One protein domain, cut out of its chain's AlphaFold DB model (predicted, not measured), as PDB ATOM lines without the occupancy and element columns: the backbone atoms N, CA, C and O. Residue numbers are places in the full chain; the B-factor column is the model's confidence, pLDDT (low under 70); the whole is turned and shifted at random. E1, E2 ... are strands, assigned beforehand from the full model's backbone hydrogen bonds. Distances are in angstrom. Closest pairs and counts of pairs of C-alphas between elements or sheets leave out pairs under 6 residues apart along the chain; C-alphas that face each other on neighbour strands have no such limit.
ATOM      1  N   ARG A   5      14.910   9.650 -21.006       74.81
ATOM      2  CA  ARG A   5      13.455   9.454 -21.061       74.81
ATOM      3  C   ARG A   5      12.724  10.244 -19.977       74.81
ATOM      4  O   ARG A   5      11.726  10.892 -20.271       74.81
ATOM      5  N   GLN A   6      13.208  10.206 -18.736       82.38
ATOM      6  CA  GLN A   6      12.595  10.932 -17.617       82.38
ATOM      7  C   GLN A   6      12.695  12.458 -17.778       82.38
ATOM      8  O   GLN A   6      11.942  13.207 -17.169       82.38
ATOM      9  N   LYS A   7      13.574  12.931 -18.665       87.44
ATOM     10  CA  LYS A   7      13.686  14.348 -19.029       87.44
ATOM     11  C   LYS A   7      12.854  14.742 -20.246       87.44
ATOM     12  O   LYS A   7      12.788  15.933 -20.562       87.44
ATOM     13  N   SER A   8      12.237  13.771 -20.920       92.00
ATOM     14  CA  SER A   8      11.447  13.972 -22.133       92.00
ATOM     15  C   SER A   8       9.959  14.148 -21.817       92.00
ATOM     16  O   SER A   8       9.419  13.550 -20.884       92.00
ATOM     17  N   PHE A   9       9.275  14.998 -22.580       95.12
ATOM     18  CA  PHE A   9       7.880  15.366 -22.315       95.12
ATOM     19  C   PHE A   9       7.159  15.834 -23.580       95.12
ATOM     20  O   PHE A   9       7.782  16.158 -24.590       95.12
ATOM     21  N   ILE A  10       5.828  15.889 -23.527       95.69
ATOM     22  CA  ILE A  10       5.014  16.532 -24.562       95.69
ATOM     23  C   ILE A  10       4.577  17.900 -24.059       95.69
ATOM     24  O   ILE A  10       4.102  18.035 -22.931       95.69
ATOM     25  N   GLY A  11       4.705  18.913 -24.907       97.06
ATOM     26  CA  GLY A  11       4.321  20.278 -24.584       97.06
ATOM     27  C   GLY A  11       3.910  21.089 -25.805       97.06
ATOM     28  O   GLY A  11       3.950  20.619 -26.941       97.06
ATOM     29  N   THR A  12       3.517  22.329 -25.551       98.25
ATOM     30  CA  THR A  12       3.214  23.344 -26.567       98.25
ATOM     31  C   THR A  12       3.953  24.628 -26.226       98.25
ATOM     32  O   THR A  12       4.268  24.883 -25.062       98.25
ATOM     33  N   LEU A  13       4.211  25.451 -27.237       98.06
ATOM     34  CA  LEU A  13       4.829  26.761 -27.064       98.06
ATOM     35  C   LEU A  13       3.820  27.863 -27.383       98.06
ATOM     36  O   LEU A  13       2.950  27.723 -28.244       98.06
ATOM     37  N   SER A  14       3.964  28.988 -26.698       96.94
ATOM     38  CA  SER A  14       3.315  30.252 -27.040       96.94
ATOM     39  C   SER A  14       4.309  31.392 -26.862       96.94
ATOM     40  O   SER A  14       5.265  31.248 -26.108       96.94
ATOM     41  N   CYS A  15       4.113  32.502 -27.563       94.50
ATOM     42  CA  CYS A  15       4.940  33.705 -27.451       94.50
ATOM     43  C   CYS A  15       4.003  34.914 -27.405       94.50
ATOM     44  O   CYS A  15       3.056  34.966 -28.186       94.50
ATOM     45  N   ASP A  16       4.176  35.816 -26.437       89.94
ATOM     46  CA  ASP A  16       3.254  36.937 -26.174       89.94
ATOM     47  C   ASP A  16       1.773  36.526 -26.080       89.94
ATOM     48  O   ASP A  16       0.868  37.174 -26.608       89.94
ATOM     49  N   GLY A  17       1.515  35.379 -25.440       90.81
ATOM     50  CA  GLY A  17       0.172  34.802 -25.303       90.81
ATOM     51  C   GLY A  17      -0.407  34.200 -26.590       90.81
ATOM     52  O   GLY A  17      -1.530  33.699 -26.571       90.81
ATOM     53  N   ARG A  18       0.344  34.205 -27.697       93.75
ATOM     54  CA  ARG A  18      -0.062  33.664 -29.000       93.75
ATOM     55  C   ARG A  18       0.410  32.218 -29.152       93.75
ATOM     56  O   ARG A  18       1.604  31.967 -28.966       93.75
ATOM     57  N   PRO A  19      -0.461  31.255 -29.502       96.69
ATOM     58  CA  PRO A  19      -0.043  29.877 -29.752       96.69
ATOM     59  C   PRO A  19       0.980  29.803 -30.892       96.69
ATOM     60  O   PRO A  19       0.763  30.355 -31.977       96.69
ATOM     61  N   VAL A  20       2.082  29.087 -30.659       97.19
ATOM     62  CA  VAL A  20       3.038  28.732 -31.711       97.19
ATOM     63  C   VAL A  20       2.474  27.551 -32.487       97.19
ATOM     64  O   VAL A  20       2.105  26.529 -31.913       97.19
ATOM     65  N   SER A  21       2.400  27.695 -33.805       96.19
ATOM     66  CA  SER A  21       1.904  26.661 -34.708       96.19
ATOM     67  C   SER A  21       2.709  26.639 -35.998       96.19
ATOM     68  O   SER A  21       3.406  27.601 -36.326       96.19
ATOM     69  N   ILE A  22       2.574  25.553 -36.750       95.69
ATOM     70  CA  ILE A  22       3.210  25.420 -38.059       95.69
ATOM     71  C   ILE A  22       2.434  26.243 -39.096       95.69
ATOM     72  O   ILE A  22       1.198  26.250 -39.145       95.69
ATOM     73  N   GLU A  23       3.153  26.989 -39.926       92.62
ATOM     74  CA  GLU A  23       2.613  27.701 -41.077       92.62
ATOM     75  C   GLU A  23       3.360  27.298 -42.343       92.62
ATOM     76  O   GLU A  23       4.581  27.424 -42.429       92.62
ATOM     77  N   ARG A  24       2.602  26.854 -43.349       91.12
ATOM     78  CA  ARG A  24       3.139  26.579 -44.678       91.12
ATOM     79  C   ARG A  24       3.291  27.885 -45.450       91.12
ATOM     80  O   ARG A  24       2.304  28.550 -45.770       91.12
ATOM     81  N   GLY A  25       4.529  28.225 -45.772       86.50
ATOM     82  CA  GLY A  25       4.896  29.311 -46.663       86.50
ATOM     83  C   GLY A  25       5.191  28.822 -48.078       86.50
ATOM     84  O   GLY A  25       5.343  27.628 -48.350       86.50
ATOM     85  N   HIS A  26       5.267  29.778 -48.998       84.44
ATOM     86  CA  HIS A  26       5.758  29.549 -50.349       84.44
ATOM     87  C   HIS A  26       6.533  30.773 -50.826       84.44
ATOM     88  O   HIS A  26       6.061  31.904 -50.702       84.44
ATOM     89  N   SER A  27       7.699  30.554 -51.420       81.88
ATOM     90  CA  SER A  27       8.453  31.598 -52.115       81.88
ATOM     91  C   SER A  27       8.959  31.071 -53.450       81.88
ATOM     92  O   SER A  27       9.133  29.868 -53.625       81.88
ATOM     93  N   ARG A  28       9.206  31.975 -54.403       79.06
ATOM     94  CA  ARG A  28       9.723  31.589 -55.726       79.06
ATOM     95  C   ARG A  28      11.102  30.931 -55.648       79.06
ATOM     96  O   ARG A  28      11.399  30.086 -56.479       79.06
ATOM     97  N   GLU A  29      11.911  31.314 -54.665       81.56
ATOM     98  CA  GLU A  29      13.291  30.843 -54.511       81.56
ATOM     99  C   GLU A  29      13.386  29.545 -53.701       81.56
ATOM    100  O   GLU A  29      14.228  28.706 -53.994       81.56
ATOM    101  N   ARG A  30      12.514  29.362 -52.699       76.12
ATOM    102  CA  ARG A  30      12.584  28.233 -51.750       76.12
ATOM    103  C   ARG A  30      11.516  27.162 -51.982       76.12
ATOM    104  O   ARG A  30      11.521  26.141 -51.306       76.12
ATOM    105  N   GLY A  31      10.561  27.399 -52.883       85.25
ATOM    106  CA  GLY A  31       9.376  26.553 -53.016       85.25
ATOM    107  C   GLY A  31       8.502  26.604 -51.759       85.25
ATOM    108  O   GLY A  31       8.373  27.659 -51.129       85.25
ATOM    109  N   PHE A  32       7.876  25.476 -51.412       88.44
ATOM    110  CA  PHE A  32       7.102  25.334 -50.177       88.44
ATOM    111  C   PHE A  32       8.010  25.044 -48.986       88.44
ATOM    112  O   PHE A  32       8.910  24.219 -49.079       88.44
ATOM    113  N   TYR A  33       7.716  25.678 -47.858       89.75
ATOM    114  CA  TYR A  33       8.447  25.494 -46.607       89.75
ATOM    115  C   TYR A  33       7.493  25.630 -45.416       89.75
ATOM    116  O   TYR A  33       6.414  26.206 -45.559       89.75
ATOM    117  N   ASN A  34       7.883  25.120 -44.249       94.50
ATOM    118  CA  ASN A  34       7.092  25.211 -43.022       94.50
ATOM    119  C   ASN A  34       7.880  25.971 -41.952       94.50
ATOM    120  O   ASN A  34       9.021  25.617 -41.661       94.50
ATOM    121  N   LEU A  35       7.269  26.998 -41.366       94.25
ATOM    122  CA  LEU A  35       7.849  27.783 -40.272       94.25
ATOM    123  C   LEU A  35       7.037  27.616 -38.995       94.25
ATOM    124  O   LEU A  35       5.820  27.428 -39.048       94.25
ATOM    125  N   LEU A  36       7.701  27.751 -37.848       95.25
ATOM    126  CA  LEU A  36       7.010  28.019 -36.594       95.25
ATOM    127  C   LEU A  36       6.637  29.497 -36.526       95.25
ATOM    128  O   LEU A  36       7.461  30.377 -36.762       95.25
ATOM    129  N   VAL A  37       5.371  29.759 -36.206       94.50
ATOM    130  CA  VAL A  37       4.796  31.107 -36.168       94.50
ATOM    131  C   VAL A  37       3.884  31.233 -34.956       94.50
ATOM    132  O   VAL A  37       3.030  30.370 -34.730       94.50
ATOM    133  N   ALA A  38       4.015  32.323 -34.200       94.69
ATOM    134  CA  ALA A  38       3.031  32.688 -33.184       94.69
ATOM    135  C   ALA A  38       1.847  33.405 -33.852       94.69
ATOM    136  O   ALA A  38       1.991  34.494 -34.420       94.69
ATOM    137  N   LYS A  39       0.670  32.772 -33.809       91.38
ATOM    138  CA  LYS A  39      -0.561  33.263 -34.453       91.38
ATOM    139  C   LYS A  39      -1.523  33.837 -33.409       91.38
ATOM    140  O   LYS A  39      -1.590  33.308 -32.308       91.38
ATOM    141  N   PRO A  40      -2.328  34.860 -33.736       88.06
ATOM    142  CA  PRO A  40      -3.202  35.509 -32.753       88.06
ATOM    143  C   PRO A  40      -4.322  34.598 -32.230       88.06
ATOM    144  O   PRO A  40      -4.874  34.857 -31.167       88.06
ATOM    145  N   ALA A  41      -4.656  33.538 -32.964       87.75
ATOM    146  CA  ALA A  41      -5.599  32.510 -32.552       87.75
ATOM    147  C   ALA A  41      -5.256  31.174 -33.231       87.75
ATOM    148  O   ALA A  41      -4.521  31.141 -34.222       87.75
ATOM    149  N   GLY A  42      -5.834  30.089 -32.717       89.25
ATOM    150  CA  GLY A  42      -5.676  28.733 -33.239       89.25
ATOM    151  C   GLY A  42      -5.165  27.758 -32.184       89.25
ATOM    152  O   GLY A  42      -5.036  28.099 -31.009       89.25
ATOM    153  N   THR A  43      -4.878  26.536 -32.619       92.94
ATOM    154  CA  THR A  43      -4.324  25.484 -31.762       92.94
ATOM    155  C   THR A  43      -2.802  25.542 -31.805       92.94
ATOM    156  O   THR A  43      -2.217  25.634 -32.886       92.94
ATOM    157  N   ALA A  44      -2.161  25.501 -30.637       96.81
ATOM    158  CA  ALA A  44      -0.711  25.387 -30.558       96.81
ATOM    159  C   ALA A  44      -0.266  23.997 -31.024       96.81
ATOM    160  O   ALA A  44      -0.885  22.994 -30.662       96.81
ATOM    161  N   THR A  45       0.821  23.943 -31.791       97.62
ATOM    162  CA  THR A  45       1.391  22.672 -32.235       97.62
ATOM    163  C   THR A  45       1.941  21.900 -31.044       97.62
ATOM    164  O   THR A  45       2.624  22.470 -30.186       97.62
ATOM    165  N   ARG A  46       1.643  20.598 -30.984       97.38
ATOM    166  CA  ARG A  46       2.197  19.716 -29.957       97.38
ATOM    167  C   ARG A  46       3.582  19.258 -30.376       97.38
ATOM    168  O   ARG A  46       3.773  18.734 -31.473       97.38
ATOM    169  N   PHE A  47       4.525  19.383 -29.456       96.19
ATOM    170  CA  PHE A  47       5.888  18.913 -29.636       96.19
ATOM    171  C   PHE A  47       6.212  17.849 -28.598       96.19
ATOM    172  O   PHE A  47       5.814  17.951 -27.437       96.19
ATOM    173  N   TYR A  48       6.953  16.834 -29.018       95.12
ATOM    174  CA  TYR A  48       7.684  15.957 -28.126       95.12
ATOM    175  C   TYR A  48       9.094  16.519 -27.955       95.12
ATOM    176  O   TYR A  48       9.884  16.539 -28.900       95.12
ATOM    177  N   PHE A  49       9.373  17.008 -26.753       95.44
ATOM    178  CA  PHE A  49      10.669  17.509 -26.326       95.44
ATOM    179  C   PHE A  49      11.494  16.311 -25.872       95.44
ATOM    180  O   PHE A  49      11.367  15.858 -24.735       95.44
ATOM    181  N   ARG A  50      12.307  15.770 -26.779       93.12
ATOM    182  CA  ARG A  50      13.191  14.644 -26.485       93.12
ATOM    183  C   ARG A  50      14.502  15.168 -25.930       93.12
ATOM    184  O   ARG A  50      15.158  15.966 -26.589       93.12
ATOM    185  N   TRP A  51      14.884  14.731 -24.742       91.31
ATOM    186  CA  TRP A  51      16.207  15.034 -24.212       91.31
ATOM    187  C   TRP A  51      17.235  14.075 -24.816       91.31
ATOM    188  O   TRP A  51      17.076  12.861 -24.715       91.31
ATOM    189  N   GLU A  52      18.272  14.615 -25.448       87.25
ATOM    190  CA  GLU A  52      19.391  13.859 -26.013       87.25
ATOM    191  C   GLU A  52      20.679  14.678 -25.905       87.25
ATOM    192  O   GLU A  52      20.689  15.873 -26.196       87.25
ATOM    193  N   HIS A  53      21.796  14.042 -25.544       84.25
ATOM    194  CA  HIS A  53      23.130  14.662 -25.614       84.25
ATOM    195  C   HIS A  53      23.224  16.065 -24.967       84.25
ATOM    196  O   HIS A  53      23.901  16.955 -25.482       84.25
ATOM    197  N   ASN A  54      22.569  16.269 -23.818       86.31
ATOM    198  CA  ASN A  54      22.520  17.544 -23.084       86.31
ATOM    199  C   ASN A  54      21.788  18.702 -23.796       86.31
ATOM    200  O   ASN A  54      22.089  19.879 -23.561       86.31
ATOM    201  N   ALA A  55      20.835  18.386 -24.668       91.88
ATOM    202  CA  ALA A  55      19.923  19.347 -25.273       91.88
ATOM    203  C   ALA A  55      18.574  18.690 -25.593       91.88
ATOM    204  O   ALA A  55      18.412  17.473 -25.526       91.88
ATOM    205  N   TYR A  56      17.597  19.506 -25.967       94.62
ATOM    206  CA  TYR A  56      16.322  19.037 -26.480       94.62
ATOM    207  C   TYR A  56      16.322  18.959 -28.004       94.62
ATOM    208  O   TYR A  56      16.777  19.874 -28.685       94.62
ATOM    209  N   VAL A  57      15.743  17.888 -28.532       93.75
ATOM    210  CA  VAL A  57      15.343  17.734 -29.930       93.75
ATOM    211  C   VAL A  57      13.819  17.728 -29.969       93.75
ATOM    212  O   VAL A  57      13.172  16.971 -29.243       93.75
ATOM    213  N   LEU A  58      13.227  18.604 -30.778       95.00
ATOM    214  CA  LEU A  58      11.778  18.805 -30.808       95.00
ATOM    215  C   LEU A  58      11.176  18.095 -32.021       95.00
ATOM    216  O   LEU A  58      11.416  18.491 -33.160       95.00
ATOM    217  N   TYR A  59      10.351  17.084 -31.759       94.12
ATOM    218  CA  TYR A  59       9.565  16.387 -32.777       94.12
ATOM    219  C   TYR A  59       8.136  16.902 -32.783       94.12
ATOM    220  O   TYR A  59       7.523  17.059 -31.728       94.12
ATOM    221  N   VAL A  60       7.558  17.094 -33.958       94.81
ATOM    222  CA  VAL A  60       6.147  17.443 -34.087       94.81
ATOM    223  C   VAL A  60       5.276  16.214 -33.816       94.81
ATOM    224  O   VAL A  60       5.554  15.106 -34.279       94.81
ATOM    225  N   ARG A  61       4.215  16.408 -33.028       92.50
ATOM    226  CA  ARG A  61       3.242  15.371 -32.643       92.50
ATOM    227  C   ARG A  61       1.869  15.543 -33.288       92.50
ATOM    228  O   ARG A  61       1.001  14.707 -33.055       92.50
ATOM    229  N   ASP A  62       1.682  16.585 -34.087       88.88
ATOM    230  CA  ASP A  62       0.454  16.812 -34.847       88.88
ATOM    231  C   ASP A  62       0.441  15.944 -36.118       88.88
ATOM    232  O   ASP A  62       1.471  15.787 -36.770       88.88
ATOM    233  N   GLU A  63      -0.722  15.405 -36.496       84.25
ATOM    234  CA  GLU A  63      -0.856  14.393 -37.562       84.25
ATOM    235  C   GLU A  63      -0.260  14.812 -38.913       84.25
ATOM    236  O   GLU A  63       0.379  14.002 -39.580       84.25
ATOM    237  N   SER A  64      -0.423  16.075 -39.319       87.81
ATOM    238  CA  SER A  64       0.023  16.547 -40.637       87.81
ATOM    239  C   SER A  64       1.542  16.672 -40.782       87.81
ATOM    240  O   SER A  64       2.021  16.839 -41.899       87.81
ATOM    241  N   HIS A  65       2.277  16.616 -39.670       90.62
ATOM    242  CA  HIS A  65       3.731  16.774 -39.597       90.62
ATOM    243  C   HIS A  65       4.345  15.754 -38.624       90.62
ATOM    244  O   HIS A  65       5.408  15.988 -38.053       90.62
ATOM    245  N   LEU A  66       3.658  14.636 -38.365       90.56
ATOM    246  CA  LEU A  66       4.031  13.711 -37.298       90.56
ATOM    247  C   LEU A  66       5.456  13.178 -37.503       90.56
ATOM    248  O   LEU A  66       5.757  12.542 -38.511       90.56
ATOM    249  N   GLY A  67       6.321  13.403 -36.512       88.12
ATOM    250  CA  GLY A  67       7.717  12.963 -36.535       88.12
ATOM    251  C   GLY A  67       8.678  13.888 -37.290       88.12
ATOM    252  O   GLY A  67       9.883  13.632 -37.261       88.12
ATOM    253  N   GLU A  68       8.191  14.964 -37.915       93.31
ATOM    254  CA  GLU A  68       9.051  16.029 -38.438       93.31
ATOM    255  C   GLU A  68       9.757  16.764 -37.292       93.31
ATOM    256  O   GLU A  68       9.287  16.786 -36.151       93.31
ATOM    257  N   LEU A  69      10.915  17.348 -37.591       94.00
ATOM    258  CA  LEU A  69      11.770  18.008 -36.613       94.00
ATOM    259  C   LEU A  69      11.636  19.519 -36.704       94.00
ATOM    260  O   LEU A  69      11.606  20.082 -37.798       94.00
ATOM    261  N   VAL A  70      11.637  20.173 -35.546       95.50
ATOM    262  CA  VAL A  70      11.917  21.606 -35.472       95.50
ATOM    263  C   VAL A  70      13.411  21.811 -35.704       95.50
ATOM    264  O   VAL A  70      14.238  21.117 -35.112       95.50
ATOM    265  N   ASN A  71      13.764  22.763 -36.560       94.44
ATOM    266  CA  ASN A  71      15.150  23.047 -36.912       94.44
ATOM    267  C   ASN A  71      15.368  24.529 -37.229       94.44
ATOM    268  O   ASN A  71      14.413  25.269 -37.452       94.44
ATOM    269  N   LEU A  72      16.630  24.956 -37.306       91.38
ATOM    270  CA  LEU A  72      16.972  26.186 -38.026       91.38
ATOM    271  C   LEU A  72      17.244  25.852 -39.492       91.38
ATOM    272  O   LEU A  72      18.013  24.936 -39.803       91.38
ATOM    273  N   ASN A  73      16.577  26.561 -40.403       88.50
ATOM    274  CA  ASN A  73      16.837  26.420 -41.834       88.50
ATOM    275  C   ASN A  73      18.089  27.215 -42.261       88.50
ATOM    276  O   ASN A  73      18.718  27.905 -41.457       88.50
ATOM    277  N   SER A  74      18.448  27.156 -43.545       86.38
ATOM    278  CA  SER A  74      19.614  27.865 -44.104       86.38
ATOM    279  C   SER A  74      19.547  29.393 -43.994       86.38
ATOM    280  O   SER A  74      20.544  30.065 -44.236       86.38
ATOM    281  N   HIS A  75      18.389  29.951 -43.640       85.94
ATOM    282  CA  HIS A  75      18.177  31.380 -43.422       85.94
ATOM    283  C   HIS A  75      18.150  31.747 -41.928       85.94
ATOM    284  O   HIS A  75      17.962  32.913 -41.582       85.94
ATOM    285  N   GLY A  76      18.359  30.774 -41.037       87.88
ATOM    286  CA  GLY A  76      18.308  30.965 -39.589       87.88
ATOM    287  C   GLY A  76      16.889  31.115 -39.040       87.88
ATOM    288  O   GLY A  76      16.740  31.596 -37.922       87.88
ATOM    289  N   GLU A  77      15.861  30.741 -39.808       90.88
ATOM    290  CA  GLU A  77      14.456  30.750 -39.384       90.88
ATOM    291  C   GLU A  77      14.098  29.449 -38.671       90.88
ATOM    292  O   GLU A  77      14.569  28.372 -39.053       90.88
ATOM    293  N   LEU A  78      13.234  29.552 -37.658       93.06
ATOM    294  CA  LEU A  78      12.709  28.392 -36.951       93.06
ATOM    295  C   LEU A  78      11.675  27.682 -37.831       93.06
ATOM    296  O   LEU A  78      10.561  28.165 -38.048       93.06
ATOM    297  N   ALA A  79      12.075  26.534 -38.355       94.31
ATOM    298  CA  ALA A  79      11.360  25.772 -39.360       94.31
ATOM    299  C   ALA A  79      10.931  24.400 -38.836       94.31
ATOM    300  O   ALA A  79      11.360  23.958 -37.768       94.31
ATOM    301  N   VAL A  80      10.077  23.736 -39.613       95.25
ATOM    302  CA  VAL A  80       9.766  22.315 -39.456       95.25
ATOM    303  C   VAL A  80      10.108  21.593 -40.748       95.25
ATOM    304  O   VAL A  80       9.676  22.011 -41.825       95.25
ATOM    305  N   SER A  81      10.888  20.521 -40.638       93.56
ATOM    306  CA  SER A  81      11.381  19.760 -41.787       93.56
ATOM    307  C   SER A  81      11.352  18.250 -41.522       93.56
ATOM    308  O   SER A  81      11.525  17.823 -40.374       93.56
ATOM    309  N   PRO A  82      11.206  17.414 -42.567       90.88
ATOM    310  CA  PRO A  82      11.462  15.978 -42.477       90.88
ATOM    311  C   PRO A  82      12.840  15.676 -41.873       90.88
ATOM    312  O   PRO A  82      13.790  16.432 -42.071       90.88
ATOM    313  N   LYS A  83      12.967  14.563 -41.140       85.69
ATOM    314  CA  LYS A  83      14.182  14.225 -40.370       85.69
ATOM    315  C   LYS A  83      15.460  14.168 -41.219       85.69
ATOM    316  O   LYS A  83      16.524  14.522 -40.731       85.69
ATOM    317  N   ASP A  84      15.357  13.711 -42.460       85.19
ATOM    318  CA  ASP A  84      16.451  13.607 -43.433       85.19
ATOM    319  C   ASP A  84      16.853  14.956 -44.058       85.19
ATOM    320  O   ASP A  84      17.907  15.057 -44.680       85.19
ATOM    321  N   GLN A  85      16.028  15.988 -43.879       86.00
ATOM    322  CA  GLN A  85      16.224  17.341 -44.414       86.00
ATOM    323  C   GLN A  85      16.454  18.380 -43.309       86.00
ATOM    324  O   GLN A  85      16.909  19.492 -43.580       86.00
ATOM    325  N   ALA A  86      16.120  18.036 -42.064       81.69
ATOM    326  CA  ALA A  86      16.302  18.891 -40.909       81.69
ATOM    327  C   ALA A  86      17.795  19.136 -40.667       81.69
ATOM    328  O   ALA A  86      18.588  18.206 -40.539       81.69
ATOM    329  N   GLY A  87      18.162  20.416 -40.620       71.75
ATOM    330  CA  GLY A  87      19.519  20.848 -40.313       71.75
ATOM    331  C   GLY A  87      19.823  20.748 -38.819       71.75
ATOM    332  O   GLY A  87      19.746  19.694 -38.201       71.75
ATOM    333  N   GLN A  88      20.192  21.871 -38.219       67.50
ATOM    334  CA  GLN A  88      20.459  21.958 -36.787       67.50
ATOM    335  C   GLN A  88      19.195  21.703 -35.950       67.50
ATOM    336  O   GLN A  88      18.170  22.342 -36.182       67.50
ATOM    337  N   ILE A  89      19.295  20.829 -34.944       81.12
ATOM    338  CA  ILE A  89      18.137  20.239 -34.241       81.12
ATOM    339  C   ILE A  89      18.193  20.324 -32.707       81.12
ATOM    340  O   ILE A  89      17.308  19.792 -32.041       81.12
ATOM    341  N   SER A  90      19.223  20.947 -32.126       91.06
ATOM    342  CA  SER A  90      19.436  20.943 -30.672       91.06
ATOM    343  C   SER A  90      19.093  22.286 -30.031       91.06
ATOM    344  O   SER A  90      19.681  23.319 -30.363       91.06
ATOM    345  N   PHE A  91      18.182  22.242 -29.063       94.00
ATOM    346  CA  PHE A  91      17.626  23.392 -28.363       94.00
ATOM    347  C   PHE A  91      17.905  23.321 -26.863       94.00
ATOM    348  O   PHE A  91      17.802  22.273 -26.233       94.00
ATOM    349  N   ASP A  92      18.253  24.455 -26.280       94.12
ATOM    350  CA  ASP A  92      18.449  24.641 -24.850       94.12
ATOM    351  C   ASP A  92      17.328  25.528 -24.303       94.12
ATOM    352  O   ASP A  92      16.966  26.523 -24.934       94.12
ATOM    353  N   LEU A  93      16.748  25.121 -23.174       94.50
ATOM    354  CA  LEU A  93      15.584  25.755 -22.554       94.50
ATOM    355  C   LEU A  93      16.015  26.473 -21.265       94.50
ATOM    356  O   LEU A  93      15.630  26.068 -20.171       94.50
ATOM    357  N   ASP A  94      16.881  27.482 -21.380       92.88
ATOM    358  CA  ASP A  94      17.537  28.176 -20.254       92.88
ATOM    359  C   ASP A  94      18.322  27.248 -19.314       92.88
ATOM    360  O   ASP A  94      18.306  27.394 -18.087       92.88
ATOM    361  N   GLY A  95      18.966  26.228 -19.883       91.25
ATOM    362  CA  GLY A  95      19.656  25.177 -19.141       91.25
ATOM    363  C   GLY A  95      18.733  24.288 -18.302       91.25
ATOM    364  O   GLY A  95      19.231  23.481 -17.521       91.25
ATOM    365  N   LYS A  96      17.406  24.424 -18.434       92.44
ATOM    366  CA  LYS A  96      16.429  23.638 -17.677       92.44
ATOM    367  C   LYS A  96      16.159  22.313 -18.359       92.44
ATOM    368  O   LYS A  96      15.980  22.243 -19.573       92.44
ATOM    369  N   THR A  97      16.030  21.284 -17.541       92.88
ATOM    370  CA  THR A  97      15.469  19.986 -17.906       92.88
ATOM    371  C   THR A  97      14.102  19.806 -17.256       92.88
ATOM    372  O   THR A  97      13.714  20.597 -16.397       92.88
ATOM    373  N   LEU A  98      13.364  18.751 -17.617       91.75
ATOM    374  CA  LEU A  98      12.067  18.464 -16.995       91.75
ATOM    375  C   LEU A  98      12.147  18.337 -15.461       91.75
ATOM    376  O   LEU A  98      11.194  18.706 -14.777       91.75
ATOM    377  N   ASP A  99      13.280  17.871 -14.927       90.38
ATOM    378  CA  ASP A  99      13.519  17.753 -13.482       90.38
ATOM    379  C   ASP A  99      13.497  19.130 -12.782       90.38
ATOM    380  O   ASP A  99      13.058  19.248 -11.638       90.38
ATOM    381  N   ASP A 100      13.923  20.187 -13.483       90.94
ATOM    382  CA  ASP A 100      13.949  21.571 -12.987       90.94
ATOM    383  C   ASP A 100      12.582  22.269 -13.122       90.94
ATOM    384  O   ASP A 100      12.321  23.318 -12.525       90.94
ATOM    385  N   MET A 101      11.694  21.701 -13.936       91.62
ATOM    386  CA  MET A 101      10.412  22.276 -14.329       91.62
ATOM    387  C   MET A 101       9.299  21.818 -13.383       91.62
ATOM    388  O   MET A 101       8.531  20.919 -13.705       91.62
ATOM    389  N   GLN A 102       9.177  22.437 -12.206       88.50
ATOM    390  CA  GLN A 102       8.168  22.034 -11.205       88.50
ATOM    391  C   GLN A 102       6.718  22.362 -11.598       88.50
ATOM    392  O   GLN A 102       5.799  21.659 -11.194       88.50
ATOM    393  N   ASN A 103       6.515  23.411 -12.397       92.12
ATOM    394  CA  ASN A 103       5.201  23.812 -12.899       92.12
ATOM    395  C   ASN A 103       5.012  23.351 -14.342       92.12
ATOM    396  O   ASN A 103       5.974  23.269 -15.102       92.12
ATOM    397  N   ASP A 104       3.763  23.133 -14.745       93.75
ATOM    398  CA  ASP A 104       3.444  22.771 -16.129       93.75
ATOM    399  C   ASP A 104       3.427  23.980 -17.070       93.75
ATOM    400  O   ASP A 104       3.328  23.820 -18.279       93.75
ATOM    401  N   ARG A 105       3.557  25.200 -16.542       95.88
ATOM    402  CA  ARG A 105       3.646  26.429 -17.331       95.88
ATOM    403  C   ARG A 105       4.877  27.223 -16.931       95.88
ATOM    404  O   ARG A 105       5.014  27.607 -15.771       95.88
ATOM    405  N   ILE A 106       5.764  27.465 -17.891       95.31
ATOM    406  CA  ILE A 106       7.091  28.039 -17.649       95.31
ATOM    407  C   ILE A 106       7.400  29.063 -18.728       95.31
ATOM    408  O   ILE A 106       7.214  28.796 -19.910       95.31
ATOM    409  N   ASN A 107       7.890  30.228 -18.313       95.50
ATOM    410  CA  ASN A 107       8.435  31.220 -19.230       95.50
ATOM    411  C   ASN A 107       9.943  31.014 -19.345       95.50
ATOM    412  O   ASN A 107      10.610  30.871 -18.318       95.50
ATOM    413  N   LEU A 108      10.448  30.983 -20.571       95.06
ATOM    414  CA  LEU A 108      11.847  30.703 -20.867       95.06
ATOM    415  C   LEU A 108      12.276  31.315 -22.201       95.06
ATOM    416  O   LEU A 108      11.440  31.615 -23.064       95.06
ATOM    417  N   HIS A 109      13.582  31.451 -22.379       94.25
ATOM    418  CA  HIS A 109      14.194  31.611 -23.689       94.25
ATOM    419  C   HIS A 109      14.561  30.249 -24.270       94.25
ATOM    420  O   HIS A 109      14.794  29.266 -23.566       94.25
ATOM    421  N   ILE A 110      14.600  30.193 -25.597       93.88
ATOM    422  CA  ILE A 110      15.064  29.017 -26.328       93.88
ATOM    423  C   ILE A 110      16.340  29.410 -27.057       93.88
ATOM    424  O   ILE A 110      16.361  30.407 -27.774       93.88
ATOM    425  N   THR A 111      17.394  28.618 -26.893       92.44
ATOM    426  CA  THR A 111      18.659  28.779 -27.621       92.44
ATOM    427  C   THR A 111      18.846  27.613 -28.575       92.44
ATOM    428  O   THR A 111      18.825  26.459 -28.155       92.44
ATOM    429  N   ALA A 112      19.070  27.891 -29.854       90.69
ATOM    430  CA  ALA A 112      19.437  26.883 -30.840       90.69
ATOM    431  C   ALA A 112      20.970  26.744 -30.871       90.69
ATOM    432  O   ALA A 112      21.680  27.671 -31.261       90.69
ATOM    433  N   LYS A 113      21.512  25.584 -30.476       85.19
ATOM    434  CA  LYS A 113      22.969  25.340 -30.403       85.19
ATOM    435  C   LYS A 113      23.541  24.881 -31.755       85.19
ATOM    436  O   LYS A 113      22.983  23.927 -32.300       85.19
ATOM    437  N   PRO A 114      24.647  25.456 -32.278       78.44
ATOM    438  CA  PRO A 114      25.523  26.478 -31.678       78.44
ATOM    439  C   PRO A 114      25.183  27.960 -31.971       78.44
ATOM    440  O   PRO A 114      25.888  28.830 -31.471       78.44
ATOM    441  N   GLN A 115      24.173  28.266 -32.785       76.94
ATOM    442  CA  GLN A 115      23.929  29.603 -33.355       76.94
ATOM    443  C   GLN A 115      23.628  30.684 -32.313       76.94
ATOM    444  O   GLN A 115      24.200  31.769 -32.395       76.94
ATOM    445  N   GLY A 116      22.729  30.417 -31.363       85.62
ATOM    446  CA  GLY A 116      22.343  31.403 -30.356       85.62
ATOM    447  C   GLY A 116      20.852  31.438 -30.036       85.62
ATOM    448  O   GLY A 116      20.108  30.489 -30.293       85.62
ATOM    449  N   LEU A 117      20.444  32.521 -29.377       89.00
ATOM    450  CA  LEU A 117      19.096  32.696 -28.849       89.00
ATOM    451  C   LEU A 117      18.074  32.871 -29.980       89.00
ATOM    452  O   LEU A 117      18.361  33.513 -30.990       89.00
ATOM    453  N   ILE A 118      16.866  32.346 -29.786       90.88
ATOM    454  CA  ILE A 118      15.745  32.613 -30.682       90.88
ATOM    455  C   ILE A 118      15.196  34.024 -30.416       90.88
ATOM    456  O   ILE A 118      14.898  34.420 -29.290       90.88
ATOM    457  N   THR A 119      15.044  34.766 -31.500       89.19
ATOM    458  CA  THR A 119      14.662  36.175 -31.591       89.19
ATOM    459  C   THR A 119      13.438  36.363 -32.485       89.19
ATOM    460  O   THR A 119      13.072  35.464 -33.250       89.19
ATOM    461  N   LEU A 120      12.797  37.525 -32.379       87.00
ATOM    462  CA  LEU A 120      11.654  37.938 -33.188       87.00
ATOM    463  C   LEU A 120      12.127  38.656 -34.460       87.00
ATOM    464  O   LEU A 120      12.762  39.704 -34.383       87.00
ATOM    465  N   GLU A 121      11.755  38.131 -35.630       76.31
ATOM    466  CA  GLU A 121      12.097  38.750 -36.922       76.31
ATOM    467  C   GLU A 121      11.161  39.917 -37.284       76.31
ATOM    468  O   GLU A 121      11.560  40.856 -37.972       76.31
ATOM    469  N   GLY A 122       9.906  39.879 -36.829       65.12
ATOM    470  CA  GLY A 122       8.953  40.963 -37.050       65.12
ATOM    471  C   GLY A 122       7.500  40.519 -37.150       65.12
ATOM    472  O   GLY A 122       7.159  39.338 -37.035       65.12
ATOM    473  N   THR A 123       6.637  41.510 -37.374       58.91
ATOM    474  CA  THR A 123       5.185  41.369 -37.421       58.91
ATOM    475  C   THR A 123       4.658  41.516 -38.850       58.91
ATOM    476  O   THR A 123       4.907  42.514 -39.524       58.91
ATOM    477  N   SER A 124       3.897  40.540 -39.361       59.62
ATOM    478  CA  SER A 124       3.232  40.704 -40.671       59.62
ATOM    479  C   SER A 124       1.965  41.559 -40.544       59.62
ATOM    480  O   SER A 124       0.851  41.063 -40.676       59.62
ATOM    481  N   ASN A 125       2.140  42.859 -40.308       50.88
ATOM    482  CA  ASN A 125       1.087  43.867 -40.423       50.88
ATOM    483  C   ASN A 125       1.352  44.716 -41.670       50.88
ATOM    484  O   ASN A 125       1.857  45.828 -41.580       50.88
ATOM    485  N   SER A 126       1.042  44.204 -42.862       45.88
ATOM    486  CA  SER A 126       0.961  45.064 -44.051       45.88
ATOM    487  C   SER A 126      -0.482  45.539 -44.227       45.88
ATOM    488  O   SER A 126      -1.296  44.771 -44.751       45.88
ATOM    489  N   PRO A 127      -0.835  46.772 -43.815       44.16
ATOM    490  CA  PRO A 127      -2.077  47.390 -44.242       44.16
ATOM    491  C   PRO A 127      -1.977  47.642 -45.749       44.16
ATOM    492  O   PRO A 127      -1.250  48.512 -46.220       44.16
ATOM    493  N   SER A 128      -2.682  46.837 -46.530       49.09
ATOM    494  CA  SER A 128      -2.909  47.107 -47.944       49.09
ATOM    495  C   SER A 128      -4.257  47.809 -48.056       49.09
ATOM    496  O   SER A 128      -5.249  47.302 -47.546       49.09
ATOM    497  N   LEU A 129      -4.321  48.939 -48.765       54.09
ATOM    498  CA  LEU A 129      -5.578  49.659 -49.038       54.09
ATOM    499  C   LEU A 129      -6.646  48.785 -49.734       54.09
ATOM    500  O   LEU A 129      -7.813  49.157 -49.773       54.09
ATOM    501  N   SER A 130      -6.256  47.628 -50.281       55.16
ATOM    502  CA  SER A 130      -7.108  46.709 -51.035       55.16
ATOM    503  C   SER A 130      -7.283  45.329 -50.389       55.16
ATOM    504  O   SER A 130      -7.937  44.466 -50.977       55.16
ATOM    505  N   ARG A 131      -6.728  45.082 -49.193       53.06
ATOM    506  CA  ARG A 131      -6.907  43.812 -48.467       53.06
ATOM    507  C   ARG A 131      -7.122  44.062 -46.975       53.06
ATOM    508  O   ARG A 131      -6.453  44.927 -46.419       53.06
ATOM    509  N   PRO A 132      -8.006  43.294 -46.311       54.41
ATOM    510  CA  PRO A 132      -8.166  43.391 -44.865       54.41
ATOM    511  C   PRO A 132      -6.808  43.232 -44.175       54.41
ATOM    512  O   PRO A 132      -5.971  42.444 -44.631       54.41
ATOM    513  N   ALA A 133      -6.595  43.996 -43.099       57.94
ATOM    514  CA  ALA A 133      -5.396  43.889 -42.278       57.94
ATOM    515  C   ALA A 133      -5.175  42.414 -41.924       57.94
ATOM    516  O   ALA A 133      -6.069  41.752 -41.387       57.94
ATOM    517  N   LYS A 134      -4.010  41.873 -42.291       60.66
ATOM    518  CA  LYS A 134      -3.669  40.513 -41.883       60.66
ATOM    519  C   LYS A 134      -3.499  40.507 -40.363       60.66
ATOM    520  O   LYS A 134      -2.925  41.457 -39.837       60.66
ATOM    521  N   PRO A 135      -3.989  39.470 -39.666       64.12
ATOM    522  CA  PRO A 135      -3.747  39.340 -38.242       64.12
ATOM    523  C   PRO A 135      -2.243  39.281 -37.995       64.12
ATOM    524  O   PRO A 135      -1.538  38.555 -38.699       64.12
ATOM    525  N   GLU A 136      -1.779  40.024 -36.998       77.81
ATOM    526  CA  GLU A 136      -0.365  40.127 -36.679       77.81
ATOM    527  C   GLU A 136       0.226  38.758 -36.310       77.81
ATOM    528  O   GLU A 136      -0.262  38.070 -35.410       77.81
ATOM    529  N   ARG A 137       1.295  38.366 -37.001       84.50
ATOM    530  CA  ARG A 137       2.025  37.104 -36.797       84.50
ATOM    531  C   ARG A 137       3.437  37.397 -36.335       84.50
ATOM    532  O   ARG A 137       4.023  38.334 -36.861       84.50
ATOM    533  N   LEU A 138       3.963  36.576 -35.431       88.81
ATOM    534  CA  LEU A 138       5.351  36.655 -34.978       88.81
ATOM    535  C   LEU A 138       6.157  35.509 -35.588       88.81
ATOM    536  O   LEU A 138       5.789  34.341 -35.429       88.81
ATOM    537  N   TYR A 139       7.229  35.862 -36.291       90.44
ATOM    538  CA  TYR A 139       8.179  34.925 -36.890       90.44
ATOM    539  C   TYR A 139       9.464  34.871 -36.066       90.44
ATOM    540  O   TYR A 139       9.849  35.861 -35.439       90.44
ATOM    541  N   PHE A 140      10.115  33.709 -36.070       92.38
ATOM    542  CA  PHE A 140      11.268  33.430 -35.221       92.38
ATOM    543  C   PHE A 140      12.525  33.165 -36.043       92.38
ATOM    544  O   PHE A 140      12.506  32.360 -36.979       92.38
ATOM    545  N   ARG A 141      13.635  33.778 -35.631       90.62
ATOM    546  CA  ARG A 141      14.977  33.553 -36.187       90.62
ATOM    547  C   ARG A 141      16.018  33.457 -35.086       90.62
ATOM    548  O   ARG A 141      15.730  33.806 -33.952       90.62
ATOM    549  N   SER A 142      17.221  32.996 -35.402       88.19
ATOM    550  CA  SER A 142      18.377  33.073 -34.502       88.19
ATOM    551  C   SER A 142      19.374  34.106 -35.026       88.19
ATOM    552  O   SER A 142      20.194  33.780 -35.885       88.19
ATOM    553  N   GLU A 143      19.321  35.338 -34.515       82.94
ATOM    554  CA  GLU A 143      20.200  36.436 -34.941       82.94
ATOM    555  C   GLU A 143      20.657  37.302 -33.750       82.94
ATOM    556  O   GLU A 143      19.867  37.664 -32.886       82.94
ATOM    557  N   ALA A 144      21.945  37.664 -33.692       66.56
ATOM    558  CA  ALA A 144      22.582  38.257 -32.503       66.56
ATOM    559  C   ALA A 144      22.139  39.698 -32.145       66.56
ATOM    560  O   ALA A 144      22.593  40.244 -31.137       66.56
ATOM    561  N   HIS A 145      21.279  40.329 -32.952       68.19
ATOM    562  CA  HIS A 145      20.908  41.748 -32.828       68.19
ATOM    563  C   HIS A 145      19.398  42.016 -32.938       68.19
ATOM    564  O   HIS A 145      18.995  43.148 -33.202       68.19
ATOM    565  N   GLN A 146      18.565  40.995 -32.738       73.94
ATOM    566  CA  GLN A 146      17.105  41.119 -32.725       73.94
ATOM    567  C   GLN A 146      16.539  41.009 -31.301       73.94
ATOM    568  O   GLN A 146      17.208  40.532 -30.382       73.94
ATOM    569  N   GLU A 147      15.299  41.470 -31.115       80.38
ATOM    570  CA  GLU A 147      14.578  41.333 -29.847       80.38
ATOM    571  C   GLU A 147      14.383  39.852 -29.496       80.38
ATOM    572  O   GLU A 147      14.060  39.031 -30.356       80.38
ATOM    573  N   PHE A 148      14.586  39.496 -28.228       85.12
ATOM    574  CA  PHE A 148      14.454  38.115 -27.778       85.12
ATOM    575  C   PHE A 148      13.001  37.646 -27.797       85.12
ATOM    576  O   PHE A 148      12.104  38.341 -27.325       85.12
ATOM    577  N   ALA A 149      12.779  36.420 -28.269       89.75
ATOM    578  CA  ALA A 149      11.480  35.782 -28.147       89.75
ATOM    579  C   ALA A 149      11.334  35.175 -26.743       89.75
ATOM    580  O   ALA A 149      12.101  34.292 -26.349       89.75
ATOM    581  N   TYR A 150      10.328  35.627 -25.995       92.75
ATOM    582  CA  TYR A 150       9.942  35.024 -24.721       92.75
ATOM    583  C   TYR A 150       8.874  33.962 -24.963       92.75
ATOM    584  O   TYR A 150       7.752  34.271 -25.377       92.75
ATOM    585  N   PHE A 151       9.215  32.701 -24.696       96.00
ATOM    586  CA  PHE A 151       8.291  31.590 -24.864       96.00
ATOM    587  C   PHE A 151       7.646  31.221 -23.534       96.00
ATOM    588  O   PHE A 151       8.320  31.060 -22.520       96.00
ATOM    589  N   THR A 152       6.337  31.005 -23.553       97.75
ATOM    590  CA  THR A 152       5.644  30.232 -22.528       97.75
ATOM    591  C   THR A 152       5.534  28.791 -23.017       97.75
ATOM    592  O   THR A 152       4.760  28.490 -23.933       97.75
ATOM    593  N   LEU A 153       6.297  27.907 -22.382       97.81
ATOM    594  CA  LEU A 153       6.162  26.464 -22.487       97.81
ATOM    595  C   LEU A 153       4.996  25.993 -21.614       97.81
ATOM    596  O   LEU A 153       4.952  26.293 -20.422       97.81
ATOM    597  N   ASN A 154       4.082  25.223 -22.204       97.69
ATOM    598  CA  ASN A 154       3.045  24.495 -21.479       97.69
ATOM    599  C   ASN A 154       3.291  22.990 -21.635       97.69
ATOM    600  O   ASN A 154       3.154  22.448 -22.735       97.69
ATOM    601  N   ILE A 155       3.663  22.328 -20.546       97.00
ATOM    602  CA  ILE A 155       3.852  20.883 -20.443       97.00
ATOM    603  C   ILE A 155       2.470  20.233 -20.369       97.00
ATOM    604  O   ILE A 155       1.636  20.603 -19.549       97.00
ATOM    605  N   LEU A 156       2.222  19.275 -21.257       95.44
ATOM    606  CA  LEU A 156       0.961  18.539 -21.345       95.44
ATOM    607  C   LEU A 156       1.083  17.132 -20.759       95.44
ATOM    608  O   LEU A 156       0.131  16.618 -20.185       95.44
ATOM    609  N   GLU A 157       2.247  16.507 -20.925       93.25
ATOM    610  CA  GLU A 157       2.520  15.157 -20.438       93.25
ATOM    611  C   GLU A 157       3.990  15.049 -20.039       93.25
ATOM    612  O   GLU A 157       4.879  15.273 -20.860       93.25
ATOM    613  N   ARG A 158       4.247  14.702 -18.777       91.62
ATOM    614  CA  ARG A 158       5.594  14.500 -18.228       91.62
ATOM    615  C   ARG A 158       6.050  13.060 -18.443       91.62
ATOM    616  O   ARG A 158       5.228  12.156 -18.354       91.62
TER     617      ARG A 158
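What this domain is: This is residues 5 to 158 of the 169 residues of an uncharacterized protein of Pseudomonas baetica (UniProt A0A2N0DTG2). One strongly twisted sheet of eleven strands folds round on itself into a loose, barrel-like wall, with the hairpin E4 and E5 coming round from E1 and the hairpin E6 and E7 from E3, so that E5 and E6 come near each other without pairing. E11 and E8 extend the wall beyond E1, E10 and E9 extend it beyond E3, and the tip of the link from E9 to E10, residues 127 to 132, sticks out at one end. The printed part has 154 residues, no named helix and strands E1 to E11 in chain order; the sheet is branched, its neighbours antiparallel. The class is all strand, though under half of the residues, 67, are in named elements. The whole is compact, with a radius of gyration of the C-alphas of 15.2 A, and only just elongated, spanning 53 by 34 by 32 A.

How they stand to each other: E1, residues 9 to 15, has E2, residues 18 to 27, and E4, residues 46 to 52, on one side and E11, residues 151 to 158, on the other side. N 15 and O 18 of the hairpin E1 and E2 are 2.9 A apart, N 11 and O 47 of E1 and E4 2.9 A, and N 12 and O 154 of E1 and E11 2.8 A. E2 bends by 63 degrees at residue 21. E3, residues 31 to 38, forms a hairpin with E2, N 23 to O 35 being 2.8 A. E1, E2 and E3 are a meander, each strand the antiparallel neighbour of the one before; with E4, antiparallel to E1, they are a Greek key. On the other side of E3 from E2 lie E7, residues 78 to 81, with N 36 to O 78 at 2.9 A, and E10, residues 138 to 141, with N 38 to O 138 at 3.0 A. The edge strands are E5, residues 55 to 60, beside E4 with N 50 to O 57 at 2.9 A; E6, residues 69 to 72, beside E7 with N 71 to O 79 at 2.9 A; E8, residues 105 to 108, beside E11 with N 106 to O 153 at 2.9 A; and E9, residues 119 to 123, beside E10 with N 121 to O 139 at 3.0 A. The closest C-alphas of E5 and E6, Tyr 59 and Leu 69, are 4.7 A apart.

Where its parts are: E1 begins at C-alpha 9 (7.880, 15.366, -22.315) and measures 19.3 A. E2 is 24.7 A long, E3 21.7 A, E4 18.6 A and E11 18.5 A; E11 ends at C-alpha 158 (5.594, 14.500, -18.228).

The domain as a whole: The C-alphas farthest apart, those of Gln 6 and Leu 129, are 53.1 A apart. The printed part has no cut; the links E7 to E8 and E9 to E10 are long. The mean pLDDT of the printed part is 86.8, with residues 88, 122 to 135 and 144 to 145 under 70.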